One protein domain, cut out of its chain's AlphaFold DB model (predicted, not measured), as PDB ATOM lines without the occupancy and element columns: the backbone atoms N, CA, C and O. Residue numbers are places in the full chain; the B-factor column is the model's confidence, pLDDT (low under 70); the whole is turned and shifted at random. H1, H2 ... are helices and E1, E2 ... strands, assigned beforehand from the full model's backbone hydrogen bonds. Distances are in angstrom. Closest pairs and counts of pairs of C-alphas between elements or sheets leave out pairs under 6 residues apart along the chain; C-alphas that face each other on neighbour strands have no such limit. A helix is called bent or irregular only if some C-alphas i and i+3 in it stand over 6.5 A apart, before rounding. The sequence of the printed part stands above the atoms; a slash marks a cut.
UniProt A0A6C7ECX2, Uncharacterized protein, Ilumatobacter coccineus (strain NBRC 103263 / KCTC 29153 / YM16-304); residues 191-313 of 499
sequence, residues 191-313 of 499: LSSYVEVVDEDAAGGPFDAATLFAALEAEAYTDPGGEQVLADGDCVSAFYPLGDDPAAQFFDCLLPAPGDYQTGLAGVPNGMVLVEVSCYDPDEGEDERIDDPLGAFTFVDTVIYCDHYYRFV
ATOM      1  N   LEU A 191      83.387  11.123 109.194       75.94
ATOM      2  CA  LEU A 191      82.134  11.769 108.827       75.94
ATOM      3  C   LEU A 191      81.008  10.963 109.456       75.94
ATOM      4  O   LEU A 191      80.699   9.853 109.018       75.94
ATOM      5  N   SER A 192      80.391  11.543 110.474       79.31
ATOM      6  CA  SER A 192      79.223  10.970 111.110       79.31
ATOM      7  C   SER A 192      77.970  11.611 110.524       79.31
ATOM      8  O   SER A 192      77.770  12.806 110.702       79.31
ATOM      9  N   SER A 193      77.133  10.854 109.809       76.19
ATOM     10  CA  SER A 193      75.879  11.372 109.255       76.19
ATOM     11  C   SER A 193      74.656  10.797 109.957       76.19
ATOM     12  O   SER A 193      74.530   9.580 110.083       76.19
ATOM     13  N   TYR A 194      73.747  11.664 110.397       79.62
ATOM     14  CA  TYR A 194      72.476  11.285 111.012       79.62
ATOM     15  C   TYR A 194      71.322  11.633 110.076       79.62
ATOM     16  O   TYR A 194      71.158  12.787 109.700       79.62
ATOM     17  N   VAL A 195      70.516  10.646 109.694       77.25
ATOM     18  CA  VAL A 195      69.384  10.848 108.783       77.25
ATOM     19  C   VAL A 195      68.075  10.774 109.544       77.25
ATOM     20  O   VAL A 195      67.735   9.719 110.080       77.25
ATOM     21  N   GLU A 196      67.317  11.868 109.523       80.38
ATOM     22  CA  GLU A 196      65.986  11.954 110.125       80.38
ATOM     23  C   GLU A 196      64.914  12.182 109.054       80.38
ATOM     24  O   GLU A 196      65.057  13.034 108.171       80.38
ATOM     25  N   VAL A 197      63.813  11.430 109.145       73.19
ATOM     26  CA  VAL A 197      62.632  11.607 108.290       73.19
ATOM     27  C   VAL A 197      61.550  12.328 109.090       73.19
ATOM     28  O   VAL A 197      60.905  11.735 109.949       73.19
ATOM     29  N   VAL A 198      61.329  13.607 108.788       70.38
ATOM     30  CA  VAL A 198      60.543  14.539 109.631       70.38
ATOM     31  C   VAL A 198      59.022  14.480 109.365       70.38
ATOM     32  O   VAL A 198      58.279  15.385 109.735       70.38
ATOM     33  N   ASP A 199      58.509  13.453 108.684       68.06
ATOM     34  CA  ASP A 199      57.088  13.416 108.298       68.06
ATOM     35  C   ASP A 199      56.219  12.623 109.293       68.06
ATOM     36  O   ASP A 199      56.213  11.392 109.297       68.06
ATOM     37  N   GLU A 200      55.440  13.339 110.113       55.31
ATOM     38  CA  GLU A 200      54.466  12.767 111.062       55.31
ATOM     39  C   GLU A 200      53.323  12.002 110.354       55.31
ATOM     40  O   GLU A 200      52.744  11.078 110.932       55.31
ATOM     41  N   ASP A 201      53.031  12.313 109.083       58.03
ATOM     42  CA  ASP A 201      52.013  11.617 108.283       58.03
ATOM     43  C   ASP A 201      52.566  10.344 107.597       58.03
ATOM     44  O   ASP A 201      51.829   9.583 106.947       58.03
ATOM     45  N   ALA A 202      53.860  10.042 107.774       52.62
ATOM     46  CA  ALA A 202      54.492   8.824 107.266       52.62
ATOM     47  C   ALA A 202      54.014   7.545 107.970       52.62
ATOM     48  O   ALA A 202      54.202   6.459 107.424       52.62
ATOM     49  N   ALA A 203      53.311   7.644 109.106       49.50
ATOM     50  CA  ALA A 203      52.758   6.487 109.819       49.50
ATOM     51  C   ALA A 203      51.764   5.644 108.979       49.50
ATOM     52  O   ALA A 203      51.432   4.521 109.358       49.50
ATOM     53  N   GLY A 204      51.301   6.159 107.831       55.72
ATOM     54  CA  GLY A 204      50.538   5.410 106.822       55.72
ATOM     55  C   GLY A 204      51.169   5.392 105.424       55.72
ATOM     56  O   GLY A 204      50.476   5.103 104.452       55.72
ATOM     57  N   GLY A 205      52.441   5.776 105.295       59.22
ATOM     58  CA  GLY A 205      53.154   5.786 104.022       59.22
ATOM     59  C   GLY A 205      53.493   4.390 103.493       59.22
ATOM     60  O   GLY A 205      53.510   3.426 104.255       59.22
ATOM     61  N   PRO A 206      53.785   4.265 102.187       59.59
ATOM     62  CA  PRO A 206      54.106   2.979 101.561       59.59
ATOM     63  C   PRO A 206      55.470   2.409 101.981       59.59
ATOM     64  O   PRO A 206      55.760   1.253 101.677       59.59
ATOM     65  N   PHE A 207      56.307   3.192 102.665       66.06
ATOM     66  CA  PHE A 207      57.645   2.777 103.064       66.06
ATOM     67  C   PHE A 207      57.672   2.407 104.544       66.06
ATOM     68  O   PHE A 207      57.427   3.239 105.414       66.06
ATOM     69  N   ASP A 208      58.020   1.154 104.819       75.94
ATOM     70  CA  ASP A 208      58.573   0.779 106.114       75.94
ATOM     71  C   ASP A 208      59.919   1.498 106.279       75.94
ATOM     72  O   ASP A 208      60.778   1.409 105.397       75.94
ATOM     73  N   ALA A 209      60.103   2.205 107.396       73.31
ATOM     74  CA  ALA A 209      61.331   2.931 107.701       73.31
ATOM     75  C   ALA A 209      62.570   2.036 107.542       73.31
ATOM     76  O   ALA A 209      63.563   2.462 106.964       73.31
ATOM     77  N   ALA A 210      62.499   0.765 107.951       78.44
ATOM     78  CA  ALA A 210      63.630  -0.148 107.796       78.44
ATOM     79  C   ALA A 210      63.991  -0.397 106.320       78.44
ATOM     80  O   ALA A 210      65.167  -0.490 105.984       78.44
ATOM     81  N   THR A 211      62.994  -0.472 105.431       79.75
ATOM     82  CA  THR A 211      63.225  -0.620 103.984       79.75
ATOM     83  C   THR A 211      63.802   0.657 103.383       79.75
ATOM     84  O   THR A 211      64.673   0.584 102.521       79.75
ATOM     85  N   LEU A 212      63.338   1.817 103.854       81.38
ATOM     86  CA  LEU A 212      63.849   3.118 103.437       81.38
ATOM     87  C   LEU A 212      65.343   3.254 103.759       81.38
ATOM     88  O   LEU A 212      66.148   3.485 102.865       81.38
ATOM     89  N   PHE A 213      65.714   3.052 105.024       83.88
ATOM     90  CA  PHE A 213      67.094   3.195 105.491       83.88
ATOM     91  C   PHE A 213      68.025   2.110 104.934       83.88
ATOM     92  O   PHE A 213      69.207   2.353 104.722       83.88
ATOM     93  N   ALA A 214      67.507   0.922 104.611       84.94
ATOM     94  CA  ALA A 214      68.309  -0.124 103.975       84.94
ATOM     95  C   ALA A 214      68.792   0.231 102.557       84.94
ATOM     96  O   ALA A 214      69.708  -0.423 102.065       84.94
ATOM     97  N   ALA A 215      68.169   1.211 101.895       86.69
ATOM     98  CA  ALA A 215      68.565   1.660 100.562       86.69
ATOM     99  C   ALA A 215      69.512   2.868 100.581       86.69
ATOM    100  O   ALA A 215      70.074   3.189  99.539       86.69
ATOM    101  N   LEU A 216      69.669   3.545 101.725       89.06
ATOM    102  CA  LEU A 216      70.494   4.745 101.816       89.06
ATOM    103  C   LEU A 216      71.973   4.385 101.919       89.06
ATOM    104  O   LEU A 216      72.375   3.543 102.724       89.06
ATOM    105  N   GLU A 217      72.782   5.099 101.148       90.56
ATOM    106  CA  GLU A 217      74.237   4.999 101.166       90.56
ATOM    107  C   GLU A 217      74.810   6.400 101.386       90.56
ATOM    108  O   GLU A 217      74.407   7.348 100.714       90.56
ATOM    109  N   ALA A 218      75.723   6.557 102.344       89.75
ATOM    110  CA  ALA A 218      76.391   7.836 102.553       89.75
ATOM    111  C   ALA A 218      77.390   8.116 101.426       89.75
ATOM    112  O   ALA A 218      78.160   7.246 101.021       89.75
ATOM    113  N   GLU A 219      77.396   9.353 100.942       91.44
ATOM    114  CA  GLU A 219      78.308   9.817  99.907       91.44
ATOM    115  C   GLU A 219      79.125  10.999 100.428       91.44
ATOM    116  O   GLU A 219      78.620  11.853 101.155       91.44
ATOM    117  N   ALA A 220      80.387  11.080 100.014       89.62
ATOM    118  CA  ALA A 220      81.191  12.278 100.179       89.62
ATOM    119  C   ALA A 220      81.962  12.553  98.894       89.62
ATOM    120  O   ALA A 220      82.428  11.629  98.221       89.62
ATOM    121  N   TYR A 221      82.107  13.830  98.571       91.25
ATOM    122  CA  TYR A 221      82.713  14.330  97.345       91.25
ATOM    123  C   TYR A 221      83.789  15.353  97.679       91.25
ATOM    124  O   TYR A 221      83.620  16.114  98.619       91.25
ATOM    125  N   THR A 222      84.868  15.407  96.897       88.25
ATOM    126  CA  THR A 222      85.971  16.384  97.080       88.25
ATOM    127  C   THR A 222      85.588  17.851  96.853       88.25
ATOM    128  O   THR A 222      86.354  18.737  97.198       88.25
ATOM    129  N   ASP A 223      84.458  18.109  96.201       81.38
ATOM    130  CA  ASP A 223      83.938  19.431  95.848       81.38
ATOM    131  C   ASP A 223      82.483  19.262  95.366       81.38
ATOM    132  O   ASP A 223      82.084  18.143  95.013       81.38
ATOM    133  N   PRO A 224      81.698  20.345  95.220       72.75
ATOM    134  CA  PRO A 224      80.406  20.283  94.548       72.75
ATOM    135  C   PRO A 224      80.484  19.766  93.108       72.75
ATOM    136  O   PRO A 224      80.991  20.436  92.205       72.75
ATOM    137  N   GLY A 225      79.950  18.559  92.892       74.19
ATOM    138  CA  GLY A 225      80.061  17.820  91.628       74.19
ATOM    139  C   GLY A 225      81.445  17.202  91.376       74.19
ATOM    140  O   GLY A 225      81.768  16.890  90.227       74.19
ATOM    141  N   GLY A 226      82.265  17.084  92.425       85.75
ATOM    142  CA  GLY A 226      83.578  16.448  92.419       85.75
ATOM    143  C   GLY A 226      83.515  14.921  92.342       85.75
ATOM    144  O   GLY A 226      82.466  14.322  92.120       85.75
ATOM    145  N   GLU A 227      84.671  14.277  92.497       91.06
ATOM    146  CA  GLU A 227      84.762  12.813  92.546       91.06
ATOM    147  C   GLU A 227      84.292  12.305  93.915       91.06
ATOM    148  O   GLU A 227      84.660  12.890  94.941       91.06
ATOM    149  N   GLN A 228      83.487  11.237  93.913       89.88
ATOM    150  CA  GLN A 228      83.080  10.523  95.122       89.88
ATOM    151  C   GLN A 228      84.319   9.891  95.766       89.88
ATOM    152  O   GLN A 228      85.082   9.197  95.096       89.88
ATOM    153  N   VAL A 229      84.530  10.156  97.052       91.12
ATOM    154  CA  VAL A 229      85.723   9.705  97.786       91.12
ATOM    155  C   VAL A 229      85.479   8.509  98.691       91.12
ATOM    156  O   VAL A 229      86.448   7.871  99.091       91.12
ATOM    157  N   LEU A 230      84.217   8.217  99.010       87.31
ATOM    158  CA  LEU A 230      83.837   7.042  99.788       87.31
ATOM    159  C   LEU A 230      83.699   5.852  98.842       87.31
ATOM    160  O   LEU A 230      82.913   5.899  97.895       87.31
ATOM    161  N   ALA A 231      84.478   4.805  99.086       84.75
ATOM    162  CA  ALA A 231      84.308   3.515  98.442       84.75
ATOM    163  C   ALA A 231      83.324   2.636  99.230       84.75
ATOM    164  O   ALA A 231      83.075   2.844 100.420       84.75
ATOM    165  N   ASP A 232      82.798   1.600  98.571       79.69
ATOM    166  CA  ASP A 232      81.970   0.583  99.222       79.69
ATOM    167  C   ASP A 232      82.700  -0.009 100.441       79.69
ATOM    168  O   ASP A 232      83.770  -0.613 100.313       79.69
ATOM    169  N   GLY A 233      82.096   0.129 101.624       80.62
ATOM    170  CA  GLY A 233      82.646  -0.364 102.891       80.62
ATOM    171  C   GLY A 233      83.476   0.646 103.690       80.62
ATOM    172  O   GLY A 233      83.888   0.311 104.797       80.62
ATOM    173  N   ASP A 234      83.673   1.872 103.192       84.44
ATOM    174  CA  ASP A 234      84.298   2.956 103.973       84.44
ATOM    175  C   ASP A 234      83.357   3.537 105.040       84.44
ATOM    176  O   ASP A 234      83.798   4.277 105.919       84.44
ATOM    177  N   CYS A 235      82.071   3.184 104.971       87.38
ATOM    178  CA  CYS A 235      81.046   3.585 105.920       87.38
ATOM    179  C   CYS A 235      80.479   2.386 106.674       87.38
ATOM    180  O   CYS A 235      80.075   1.386 106.075       87.38
ATOM    181  N   VAL A 236      80.346   2.538 107.986       86.94
ATOM    182  CA  VAL A 236      79.541   1.657 108.828       86.94
ATOM    183  C   VAL A 236      78.205   2.339 109.077       86.94
ATOM    184  O   VAL A 236      78.165   3.482 109.522       86.94
ATOM    185  N   SER A 237      77.096   1.653 108.802       86.94
ATOM    186  CA  SER A 237      75.764   2.186 109.093       86.94
ATOM    187  C   SER A 237      75.113   1.468 110.271       86.94
ATOM    188  O   SER A 237      75.124   0.235 110.322       86.94
ATOM    189  N   ALA A 238      74.474   2.216 111.166       86.06
ATOM    190  CA  ALA A 238      73.668   1.682 112.254       86.06
ATOM    191  C   ALA A 238      72.245   2.248 112.191       86.06
ATOM    192  O   ALA A 238      72.035   3.459 112.132       86.06
ATOM    193  N   PHE A 239      71.253   1.358 112.211       84.12
ATOM    194  CA  PHE A 239      69.842   1.734 112.250       84.12
ATOM    195  C   PHE A 239      69.342   1.793 113.695       84.12
ATOM    196  O   PHE A 239      69.447   0.808 114.433       84.12
ATOM    197  N   TYR A 240      68.751   2.924 114.079       81.94
ATOM    198  CA  TYR A 240      68.176   3.138 115.402       81.94
ATOM    199  C   TYR A 240      66.655   3.307 115.286       81.94
ATOM    200  O   TYR A 240      66.174   4.377 114.904       81.94
ATOM    201  N   PRO A 241      65.861   2.276 115.630       76.38
ATOM    202  CA  PRO A 241      64.421   2.439 115.755       76.38
ATOM    203  C   PRO A 241      64.135   3.249 117.026       76.38
ATOM    204  O   PRO A 241      64.176   2.707 118.131       76.38
ATOM    205  N   LEU A 242      63.851   4.545 116.890       70.00
ATOM    206  CA  LEU A 242      63.640   5.452 118.023       70.00
ATOM    207  C   LEU A 242      62.217   5.376 118.627       70.00
ATOM    208  O   LEU A 242      61.695   6.346 119.153       70.00
ATOM    209  N   GLY A 243      61.582   4.200 118.641       77.62
ATOM    210  CA  GLY A 243      60.285   4.014 119.306       77.62
ATOM    211  C   GLY A 243      59.167   4.897 118.727       77.62
ATOM    212  O   GLY A 243      58.728   4.641 117.610       77.62
ATOM    213  N   ASP A 244      58.683   5.863 119.519       73.31
ATOM    214  CA  ASP A 244      57.670   6.855 119.107       73.31
ATOM    215  C   ASP A 244      58.284   8.053 118.344       73.31
ATOM    216  O   ASP A 244      57.547   8.840 117.752       73.31
ATOM    217  N   ASP A 245      59.612   8.198 118.366       71.88
ATOM    218  CA  ASP A 245      60.357   9.228 117.639       71.88
ATOM    219  C   ASP A 245      60.664   8.755 116.200       71.88
ATOM    220  O   ASP A 245      60.662   7.543 115.928       71.88
ATOM    221  N   PRO A 246      60.923   9.678 115.251       70.94
ATOM    222  CA  PRO A 246      61.261   9.318 113.879       70.94
ATOM    223  C   PRO A 246      62.453   8.364 113.855       70.94
ATOM    224  O   PRO A 246      63.453   8.548 114.544       70.94
ATOM    225  N   ALA A 247      62.329   7.297 113.073       77.50
ATOM    226  CA  ALA A 247      63.420   6.359 112.890       77.50
ATOM    227  C   ALA A 247      64.621   7.079 112.260       77.50
ATOM    228  O   ALA A 247      64.439   7.967 111.426       77.50
ATOM    229  N   ALA A 248      65.827   6.680 112.663       83.56
ATOM    230  CA  ALA A 248      67.045   7.318 112.201       83.56
ATOM    231  C   ALA A 248      68.105   6.305 111.780       83.56
ATOM    232  O   ALA A 248      68.189   5.191 112.314       83.56
ATOM    233  N   GLN A 249      68.943   6.724 110.839       86.38
ATOM    234  CA  GLN A 249      70.116   5.977 110.414       86.38
ATOM    235  C   GLN A 249      71.365   6.810 110.633       86.38
ATOM    236  O   GLN A 249      71.413   7.987 110.288       86.38
ATOM    237  N   PHE A 250      72.357   6.166 111.225       88.56
ATOM    238  CA  PHE A 250      73.668   6.726 111.466       88.56
ATOM    239  C   PHE A 250      74.651   6.124 110.471       88.56
ATOM    240  O   PHE A 250      74.669   4.904 110.313       88.56
ATOM    241  N   PHE A 251      75.466   6.954 109.841       88.25
ATOM    242  CA  PHE A 251      76.609   6.544 109.036       88.25
ATOM    243  C   PHE A 251      77.878   7.042 109.711       88.25
ATOM    244  O   PHE A 251      77.937   8.199 110.103       88.25
ATOM    245  N   ASP A 252      78.875   6.181 109.836       88.06
ATOM    246  CA  ASP A 252      80.216   6.526 110.289       88.06
ATOM    247  C   ASP A 252      81.195   6.189 109.170       88.06
ATOM    248  O   ASP A 252      81.427   5.013 108.881       88.06
ATOM    249  N   CYS A 253      81.685   7.214 108.483       88.94
ATOM    250  CA  CYS A 253      82.472   7.083 107.267       88.94
ATOM    251  C   CYS A 253      83.901   7.577 107.465       88.94
ATOM    252  O   CYS A 253      84.124   8.654 108.017       88.94
ATOM    253  N   LEU A 254      84.871   6.835 106.931       87.06
ATOM    254  CA  LEU A 254      86.277   7.233 106.927       87.06
ATOM    255  C   LEU A 254      86.615   8.010 105.650       87.06
ATOM    256  O   LEU A 254      86.636   7.426 104.567       87.06
ATOM    257  N   LEU A 255      86.935   9.307 105.753       86.81
ATOM    258  CA  LEU A 255      87.416  10.055 104.578       86.81
ATOM    259  C   LEU A 255      88.927   9.820 104.370       86.81
ATOM    260  O   LEU A 255      89.676   9.599 105.328       86.81
ATOM    261  N   PRO A 256      89.417   9.851 103.116       85.69
ATOM    262  CA  PRO A 256      90.782   9.423 102.809       85.69
ATOM    263  C   PRO A 256      91.877  10.410 103.243       85.69
ATOM    264  O   PRO A 256      93.031  10.000 103.382       85.69
ATOM    265  N   ALA A 257      91.561  11.699 103.400       86.25
ATOM    266  CA  ALA A 257      92.509  12.745 103.779       86.25
ATOM    267  C   ALA A 257      91.777  13.990 104.317       86.25
ATOM    268  O   ALA A 257      90.566  14.094 104.163       86.25
ATOM    269  N   PRO A 258      92.486  14.958 104.920       87.31
ATOM    270  CA  PRO A 258      91.947  16.298 105.119       87.31
ATOM    271  C   PRO A 258      91.730  17.017 103.782       87.31
ATOM    272  O   PRO A 258      92.528  16.860 102.850       87.31
ATOM    273  N   GLY A 259      90.683  17.831 103.687       88.88
ATOM    274  CA  GLY A 259      90.298  18.507 102.453       88.88
ATOM    275  C   GLY A 259      88.922  19.156 102.522       88.88
ATOM    276  O   GLY A 259      88.234  19.078 103.533       88.88
ATOM    277  N   ASP A 260      88.528  19.806 101.434       89.38
ATOM    278  CA  ASP A 260      87.155  20.264 101.258       89.38
ATOM    279  C   ASP A 260      86.289  19.073 100.844       89.38
ATOM    280  O   ASP A 260      86.697  18.251 100.017       89.38
ATOM    281  N   TYR A 261      85.115  18.958 101.453       90.06
ATOM    282  CA  TYR A 261      84.180  17.880 101.194       90.06
ATOM    283  C   TYR A 261      82.758  18.400 101.057       90.06
ATOM    284  O   TYR A 261      82.384  19.428 101.617       90.06
ATOM    285  N   GLN A 262      81.947  17.655 100.320       89.81
ATOM    286  CA  GLN A 262      80.501  17.773 100.336       89.81
ATOM    287  C   GLN A 262      79.908  16.412 100.677       89.81
ATOM    288  O   GLN A 262      80.266  15.418 100.045       89.81
ATOM    289  N   THR A 263      79.003  16.370 101.650       89.75
ATOM    290  CA  THR A 263      78.266  15.154 102.010       89.75
ATOM    291  C   THR A 263      76.960  15.037 101.219       89.75
ATOM    292  O   THR A 263      76.347  16.036 100.838       89.75
ATOM    293  N   GLY A 264      76.540  13.807 100.949       89.12
ATOM    294  CA  GLY A 264      75.299  13.476 100.262       89.12
ATOM    295  C   GLY A 264      74.778  12.110 100.695       89.12
ATOM    296  O   GLY A 264      75.417  11.409 101.478       89.12
ATOM    297  N   LEU A 265      73.604  11.734 100.190       89.56
ATOM    298  CA  LEU A 265      73.098  10.370 100.302       89.56
ATOM    299  C   LEU A 265      72.701   9.859  98.919       89.56
ATOM    300  O   LEU A 265      71.942  10.513  98.200       89.56
ATOM    301  N   ALA A 266      73.155   8.655  98.599       89.06
ATOM    302  CA  ALA A 266      72.641   7.848  97.510       89.06
ATOM    303  C   ALA A 266      71.408   7.060  97.960       89.06
ATOM    304  O   ALA A 266      71.112   6.923  99.150       89.06
ATOM    305  N   GLY A 267      70.677   6.532  96.977       87.19
ATOM    306  CA  GLY A 267      69.552   5.627  97.223       87.19
ATOM    307  C   GLY A 267      68.349   6.274  97.915       87.19
ATOM    308  O   GLY A 267      67.427   5.564  98.312       87.19
ATOM    309  N   VAL A 268      68.331   7.609  98.022       86.12
ATOM    310  CA  VAL A 268      67.200   8.384  98.542       86.12
ATOM    311  C   VAL A 268      65.948   8.048  97.722       86.12
ATOM    312  O   VAL A 268      65.929   8.294  96.513       86.12
ATOM    313  N   PRO A 269      64.901   7.473  98.341       82.50
ATOM    314  CA  PRO A 269      63.727   7.049  97.593       82.50
ATOM    315  C   PRO A 269      62.979   8.218  96.960       82.50
ATOM    316  O   PRO A 269      62.923   9.324  97.507       82.50
ATOM    317  N   ASN A 270      62.333   7.939  95.827       78.25
ATOM    318  CA  ASN A 270      61.438   8.889  95.176       78.25
ATOM    319  C   ASN A 270      60.410   9.420  96.184       78.25
ATOM    320  O   ASN A 270      59.771   8.661  96.917       78.25
ATOM    321  N   GLY A 271      60.262  10.740  96.216       81.69
ATOM    322  CA  GLY A 271      59.374  11.441  97.131       81.69
ATOM    323  C   GLY A 271      60.069  12.056  98.329       81.69
ATOM    324  O   GLY A 271      59.447  12.869  99.003       81.69
ATOM    325  N   MET A 272      61.338  11.747  98.586       84.50
ATOM    326  CA  MET A 272      62.107  12.435  99.618       84.50
ATOM    327  C   MET A 272      62.857  13.633  99.056       84.50
ATOM    328  O   MET A 272      63.496  13.556  98.010       84.50
ATOM    329  N   VAL A 273      62.787  14.746  99.782       85.56
ATOM    330  CA  VAL A 273      63.607  15.931  99.527       85.56
ATOM    331  C   VAL A 273      64.512  16.176 100.714       85.56
ATOM    332  O   VAL A 273      64.083  16.055 101.865       85.56
ATOM    333  N   LEU A 274      65.753  16.541 100.419       87.25
ATOM    334  CA  LEU A 274      66.669  17.073 101.410       87.25
ATOM    335  C   LEU A 274      66.160  18.456 101.825       87.25
ATOM    336  O   LEU A 274      66.075  19.368 101.004       87.25
ATOM    337  N   VAL A 275      65.771  18.589 103.087       86.19
ATOM    338  CA  VAL A 275      65.301  19.852 103.665       86.19
ATOM    339  C   VAL A 275      66.488  20.684 104.116       86.19
ATOM    340  O   VAL A 275      66.528  21.892 103.886       86.19
ATOM    341  N   GLU A 276      67.434  20.033 104.786       87.00
ATOM    342  CA  GLU A 276      68.502  20.701 105.508       87.00
ATOM    343  C   GLU A 276      69.665  19.734 105.727       87.00
ATOM    344  O   GLU A 276      69.457  18.568 106.063       87.00
ATOM    345  N   VAL A 277      70.883  20.242 105.553       86.12
ATOM    346  CA  VAL A 277      72.105  19.622 106.067       86.12
ATOM    347  C   VAL A 277      72.649  20.544 107.146       86.12
ATOM    348  O   VAL A 277      72.704  21.764 106.967       86.12
ATOM    349  N   SER A 278      73.009  19.973 108.285       86.94
ATOM    350  CA  SER A 278      73.601  20.689 109.405       86.94
ATOM    351  C   SER A 278      74.864  19.967 109.824       86.94
ATOM    352  O   SER A 278      74.778  18.938 110.483       86.94
ATOM    353  N   CYS A 279      76.025  20.498 109.447       87.88
ATOM    354  CA  CYS A 279      77.299  19.964 109.912       87.88
ATOM    355  C   CYS A 279      77.845  20.801 111.077       87.88
ATOM    356  O   CYS A 279      77.712  22.028 111.066       87.88
ATOM    357  N   TYR A 280      78.447  20.154 112.071       86.56
ATOM    358  CA  TYR A 280      79.106  20.802 113.201       86.56
ATOM    359  C   TYR A 280      80.402  20.082 113.585       86.56
ATOM    360  O   TYR A 280      80.509  18.855 113.490       86.56
ATOM    361  N   ASP A 281      81.373  20.878 114.026       85.38
ATOM    362  CA  ASP A 281      82.614  20.414 114.637       85.38
ATOM    363  C   ASP A 281      82.429  20.411 116.171       85.38
ATOM    364  O   ASP A 281      82.155  21.463 116.766       85.38
ATOM    365  N   PRO A 282      82.523  19.251 116.845       79.31
ATOM    366  CA  PRO A 282      82.339  19.157 118.290       79.31
ATOM    367  C   PRO A 282      83.414  19.927 119.078       79.31
ATOM    368  O   PRO A 282      83.144  20.339 120.210       79.31
ATOM    369  N   ASP A 283      84.602  20.141 118.502       81.00
ATOM    370  CA  ASP A 283      85.739  20.784 119.165       81.00
ATOM    371  C   ASP A 283      85.641  22.315 119.134       81.00
ATOM    372  O   ASP A 283      86.108  22.994 120.058       81.00
ATOM    373  N   GLU A 284      84.971  22.872 118.123       79.38
ATOM    374  CA  GLU A 284      84.645  24.304 118.046       79.38
ATOM    375  C   GLU A 284      83.365  24.660 118.839       79.38
ATOM    376  O   GLU A 284      83.123  25.823 119.188       79.38
ATOM    377  N   GLY A 285      82.617  23.634 119.258       73.00
ATOM    378  CA  GLY A 285      81.400  23.714 120.058       73.00
ATOM    379  C   GLY A 285      80.130  23.742 119.204       73.00
ATOM    380  O   GLY A 285      80.138  24.183 118.063       73.00
ATOM    381  N   GLU A 286      78.998  23.332 119.792       65.94
ATOM    382  CA  GLU A 286      77.686  23.199 119.113       65.94
ATOM    383  C   GLU A 286      77.179  24.486 118.416       65.94
ATOM    384  O   GLU A 286      76.224  24.441 117.642       65.94
ATOM    385  N   ASP A 287      77.791  25.640 118.699       62.94
ATOM    386  CA  ASP A 287      77.430  26.933 118.116       62.94
ATOM    387  C   ASP A 287      78.113  27.205 116.754       62.94
ATOM    388  O   ASP A 287      77.669  28.108 116.036       62.94
ATOM    389  N   GLU A 288      79.161  26.464 116.369       64.25
ATOM    390  CA  GLU A 288      79.843  26.614 115.070       64.25
ATOM    391  C   GLU A 288      79.215  25.689 114.024       64.25
ATOM    392  O   GLU A 288      79.782  24.712 113.539       64.25
ATOM    393  N   ARG A 289      77.960  26.000 113.698       65.94
ATOM    394  CA  ARG A 289      77.238  25.324 112.630       65.94
ATOM    395  C   ARG A 289      77.785  25.755 111.269       65.94
ATOM    396  O   ARG A 289      77.837  26.945 110.947       65.94
ATOM    397  N   ILE A 290      78.123  24.777 110.437       73.81
ATOM    398  CA  ILE A 290      78.487  24.993 109.040       73.81
ATOM    399  C   ILE A 290      77.189  25.223 108.259       73.81
ATOM    400  O   ILE A 290      76.500  24.288 107.851       73.81
ATOM    401  N   ASP A 291      76.825  26.494 108.092       63.62
ATOM    402  CA  ASP A 291      75.627  26.928 107.362       63.62
ATOM    403  C   ASP A 291      75.830  26.846 105.834       63.62
ATOM    404  O   ASP A 291      75.729  27.852 105.120       63.62
ATOM    405  N   ASP A 292      76.117  25.651 105.310       74.81
ATOM    406  CA  ASP A 292      76.089  25.385 103.871       74.81
ATOM    407  C   ASP A 292      74.864  24.522 103.510       74.81
ATOM    408  O   ASP A 292      74.769  23.370 103.936       74.81
ATOM    409  N   PRO A 293      73.912  25.039 102.706       69.94
ATOM    410  CA  PRO A 293      72.694  24.309 102.350       69.94
ATOM    411  C   PRO A 293      72.953  23.066 101.487       69.94
ATOM    412  O   PRO A 293      72.044  22.263 101.293       69.94
ATOM    413  N   LEU A 294      74.155  22.930 100.929       74.94
ATOM    414  CA  LEU A 294      74.588  21.779 100.150       74.94
ATOM    415  C   LEU A 294      75.426  20.797 100.978       74.94
ATOM    416  O   LEU A 294      75.854  19.787 100.427       74.94
ATOM    417  N   GLY A 295      75.671  21.073 102.264       76.56
ATOM    418  CA  GLY A 295      76.494  20.215 103.117       76.56
ATOM    419  C   GLY A 295      77.979  20.247 102.758       76.56
ATOM    420  O   GLY A 295      78.661  19.234 102.897       76.56
ATOM    421  N   ALA A 296      78.479  21.371 102.236       82.62
ATOM    422  CA  ALA A 296      79.909  21.548 102.009       82.62
ATOM    423  C   ALA A 296      80.624  21.970 103.304       82.62
ATOM    424  O   ALA A 296      80.156  22.861 104.013       82.62
ATOM    425  N   PHE A 297      81.769  21.357 103.597       81.25
ATOM    426  CA  PHE A 297      82.603  21.652 104.760       81.25
ATOM    427  C   PHE A 297      84.092  21.483 104.432       81.25
ATOM    428  O   PHE A 297      84.463  20.727 103.539       81.25
ATOM    429  N   THR A 298      84.955  22.186 105.164       83.50
ATOM    430  CA  THR A 298      86.408  21.984 105.102       83.50
ATOM    431  C   THR A 298      86.826  21.128 106.285       83.50
ATOM    432  O   THR A 298      86.610  21.507 107.430       83.50
ATOM    433  N   PHE A 299      87.452  19.995 106.005       77.75
ATOM    434  CA  PHE A 299      87.955  19.053 106.989       77.75
ATOM    435  C   PHE A 299      89.463  19.241 107.178       77.75
ATOM    436  O   PHE A 299      90.222  19.150 106.207       77.75
ATOM    437  N   VAL A 300      89.917  19.475 108.411       77.12
ATOM    438  CA  VAL A 300      91.336  19.761 108.696       77.12
ATOM    439  C   VAL A 300      91.981  18.677 109.564       77.12
ATOM    440  O   VAL A 300      93.061  18.213 109.190       77.12
ATOM    441  N   ASP A 301      91.320  18.224 110.636       72.19
ATOM    442  CA  ASP A 301      91.789  17.142 111.528       72.19
ATOM    443  C   ASP A 301      90.776  16.655 112.602       72.19
ATOM    444  O   ASP A 301      91.147  15.824 113.425       72.19
ATOM    445  N   THR A 302      89.516  17.100 112.600       77.19
ATOM    446  CA  THR A 302      88.523  16.837 113.669       77.19
ATOM    447  C   THR A 302      87.325  16.024 113.181       77.19
ATOM    448  O   THR A 302      86.982  16.062 112.009       77.19
ATOM    449  N   VAL A 303      86.629  15.298 114.060       83.50
ATOM    450  CA  VAL A 303      85.401  14.572 113.675       83.50
ATOM    451  C   VAL A 303      84.318  15.564 113.245       83.50
ATOM    452  O   VAL A 303      83.989  16.465 114.004       83.50
ATOM    453  N   ILE A 304      83.701  15.368 112.077       84.44
ATOM    454  CA  ILE A 304      82.572  16.198 111.633       84.44
ATOM    455  C   ILE A 304      81.277  15.397 111.747       84.44
ATOM    456  O   ILE A 304      81.144  14.308 111.180       84.44
ATOM    457  N   TYR A 305      80.302  15.967 112.453       87.44
ATOM    458  CA  TYR A 305      78.942  15.443 112.534       87.44
ATOM    459  C   TYR A 305      78.049  16.212 111.569       87.44
ATOM    460  O   TYR A 305      78.007  17.434 111.628       87.44
ATOM    461  N   CYS A 306      77.335  15.515 110.692       87.94
ATOM    462  CA  CYS A 306      76.417  16.081 109.712       87.94
ATOM    463  C   CYS A 306      75.022  15.468 109.851       87.94
ATOM    464  O   CYS A 306      74.770  14.334 109.447       87.94
ATOM    465  N   ASP A 307      74.071  16.251 110.334       87.88
ATOM    466  CA  ASP A 307      72.668  15.861 110.352       87.88
ATOM    467  C   ASP A 307      72.040  16.168 108.986       87.88
ATOM    468  O   ASP A 307      72.089  17.299 108.496       87.88
ATOM    469  N   HIS A 308      71.459  15.156 108.345       86.56
ATOM    470  CA  HIS A 308      70.690  15.282 107.116       86.56
ATOM    471  C   HIS A 308      69.199  15.108 107.409       86.56
ATOM    472  O   HIS A 308      68.721  14.019 107.736       86.56
ATOM    473  N   TYR A 309      68.435  16.174 107.208       86.25
ATOM    474  CA  TYR A 309      66.993  16.162 107.396       86.25
ATOM    475  C   TYR A 309      66.302  15.959 106.060       86.25
ATOM    476  O   TYR A 309      66.374  16.811 105.169       86.25
ATOM    477  N   TYR A 310      65.584  14.850 105.934       84.38
ATOM    478  CA  TYR A 310      64.747  14.576 104.778       84.38
ATOM    479  C   TYR A 310      63.278  14.703 105.149       84.38
ATOM    480  O   TYR A 310      62.831  14.358 106.245       84.38
ATOM    481  N   ARG A 311      62.491  15.174 104.189       85.06
ATOM    482  CA  ARG A 311      61.036  15.171 104.293       85.06
ATOM    483  C   ARG A 311      60.457  14.439 103.106       85.06
ATOM    484  O   ARG A 311      60.860  14.670 101.967       85.06
ATOM    485  N   PHE A 312      59.465  13.603 103.372       82.56
ATOM    486  CA  PHE A 312      58.657  13.038 102.310       82.56
ATOM    487  C   PHE A 312      57.693  14.115 101.795       82.56
ATOM    488  O   PHE A 312      56.864  14.644 102.531       82.56
ATOM    489  N   VAL A 313      57.830  14.495 100.533       84.69
ATOM    490  CA  VAL A 313      56.925  15.429  99.869       84.69
ATOM    491  C   VAL A 313      55.962  14.626  99.026       84.69
ATOM    492  O   VAL A 313      56.346  13.982  98.049       84.69
TER     493      VAL A 313
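What this domain is: This is residues 191 to 313 of the 499 residues of an uncharacterized protein of Ilumatobacter coccineus (strain NBRC 103263 / KCTC 29153 / YM16-304) (UniProt A0A6C7ECX2). Two strongly twisted sheets lie face to face as a sandwich, a larger one of E3, E4, E1, E8 and E6 and a smaller one of E2, E5 and E7, the latter only just strongly twisted. Two short helices lie toward one end, H2 over E4 of the larger sheet and H1 at the far tip, grazing that sheet. The printed part has 123 residues with eight named strands and two named helices, in the order E1 H1 H2 E2 E3 E4 E5 E6 E7 E8, and its class is mostly strand. The larger sheet is mixed, the smaller antiparallel. The whole is compact, with a radius of gyration of the C-alphas of 14.3 A and spans of 43 by 32 by 23 A.

How they stand to each other: E1, residues 191 to 197, is an inner strand of the larger sheet. Its parallel neighbour is E8, residues 304 to 312, with N 194 and O 306 3.0 A apart. Its antiparallel neighbour is E4, residues 248 to 254, with N 193 and O 251 2.8 A apart. H1, residues 200 to 204, only grazes the sheet with residues 200 to 202. H2, residues 209 to 213, is on the sheet, over E4, at a height of 8.6 A; the closest C-alphas of the two are Phe 213 and Gln 249, 6.4 A apart. In H2 every O i to N i+4 pair is within hydrogen-bond range; in H1 0 of 1 is, and 0 of 2 O i to N i+3 pairs. E2, residues 217 to 221, is the antiparallel neighbour of E5, residues 259 to 266, with N 219 and O 264 2.9 A apart. E3, residues 235 to 240, is an edge strand and forms a hairpin with E4, with N 238 and O 250 2.8 A apart. E6, residues 272 to 280, is the other edge strand, antiparallel to E8, with N 278 and O 307 2.8 A apart. E7, residues 296 to 299, is antiparallel to E5, with N 261 and O 297 2.8 A apart. The strands of the two sheets stand at 24 degrees.

Where its parts are: E1 begins at C-alpha 191, (82.134, 11.769, 108.827), and is 19.5 A long. E4 is 19.9 A long, E5 21.2 A and E6 23.3 A; E6 bends by 50 degrees at residue 275. E8 is 25.9 A long and ends at C-alpha 312, (58.657, 13.038, 102.310). H1 is only just irregular: C-alphas 200 and 203 are 6.6 A apart.

The domain as a whole: The C-alphas of Gly 204 and Val 300 are the two farthest apart, 43.3 A. The printed part has no cut. The links E2 to E3 and E6 to E7 are long, and in the second residues 289 to 290 pair antiparallel with residues 279 to 280 of E6. The mean pLDDT of the printed part is 80.4; residues 199 to 207, 286 to 289, 291 and 293 are under 70.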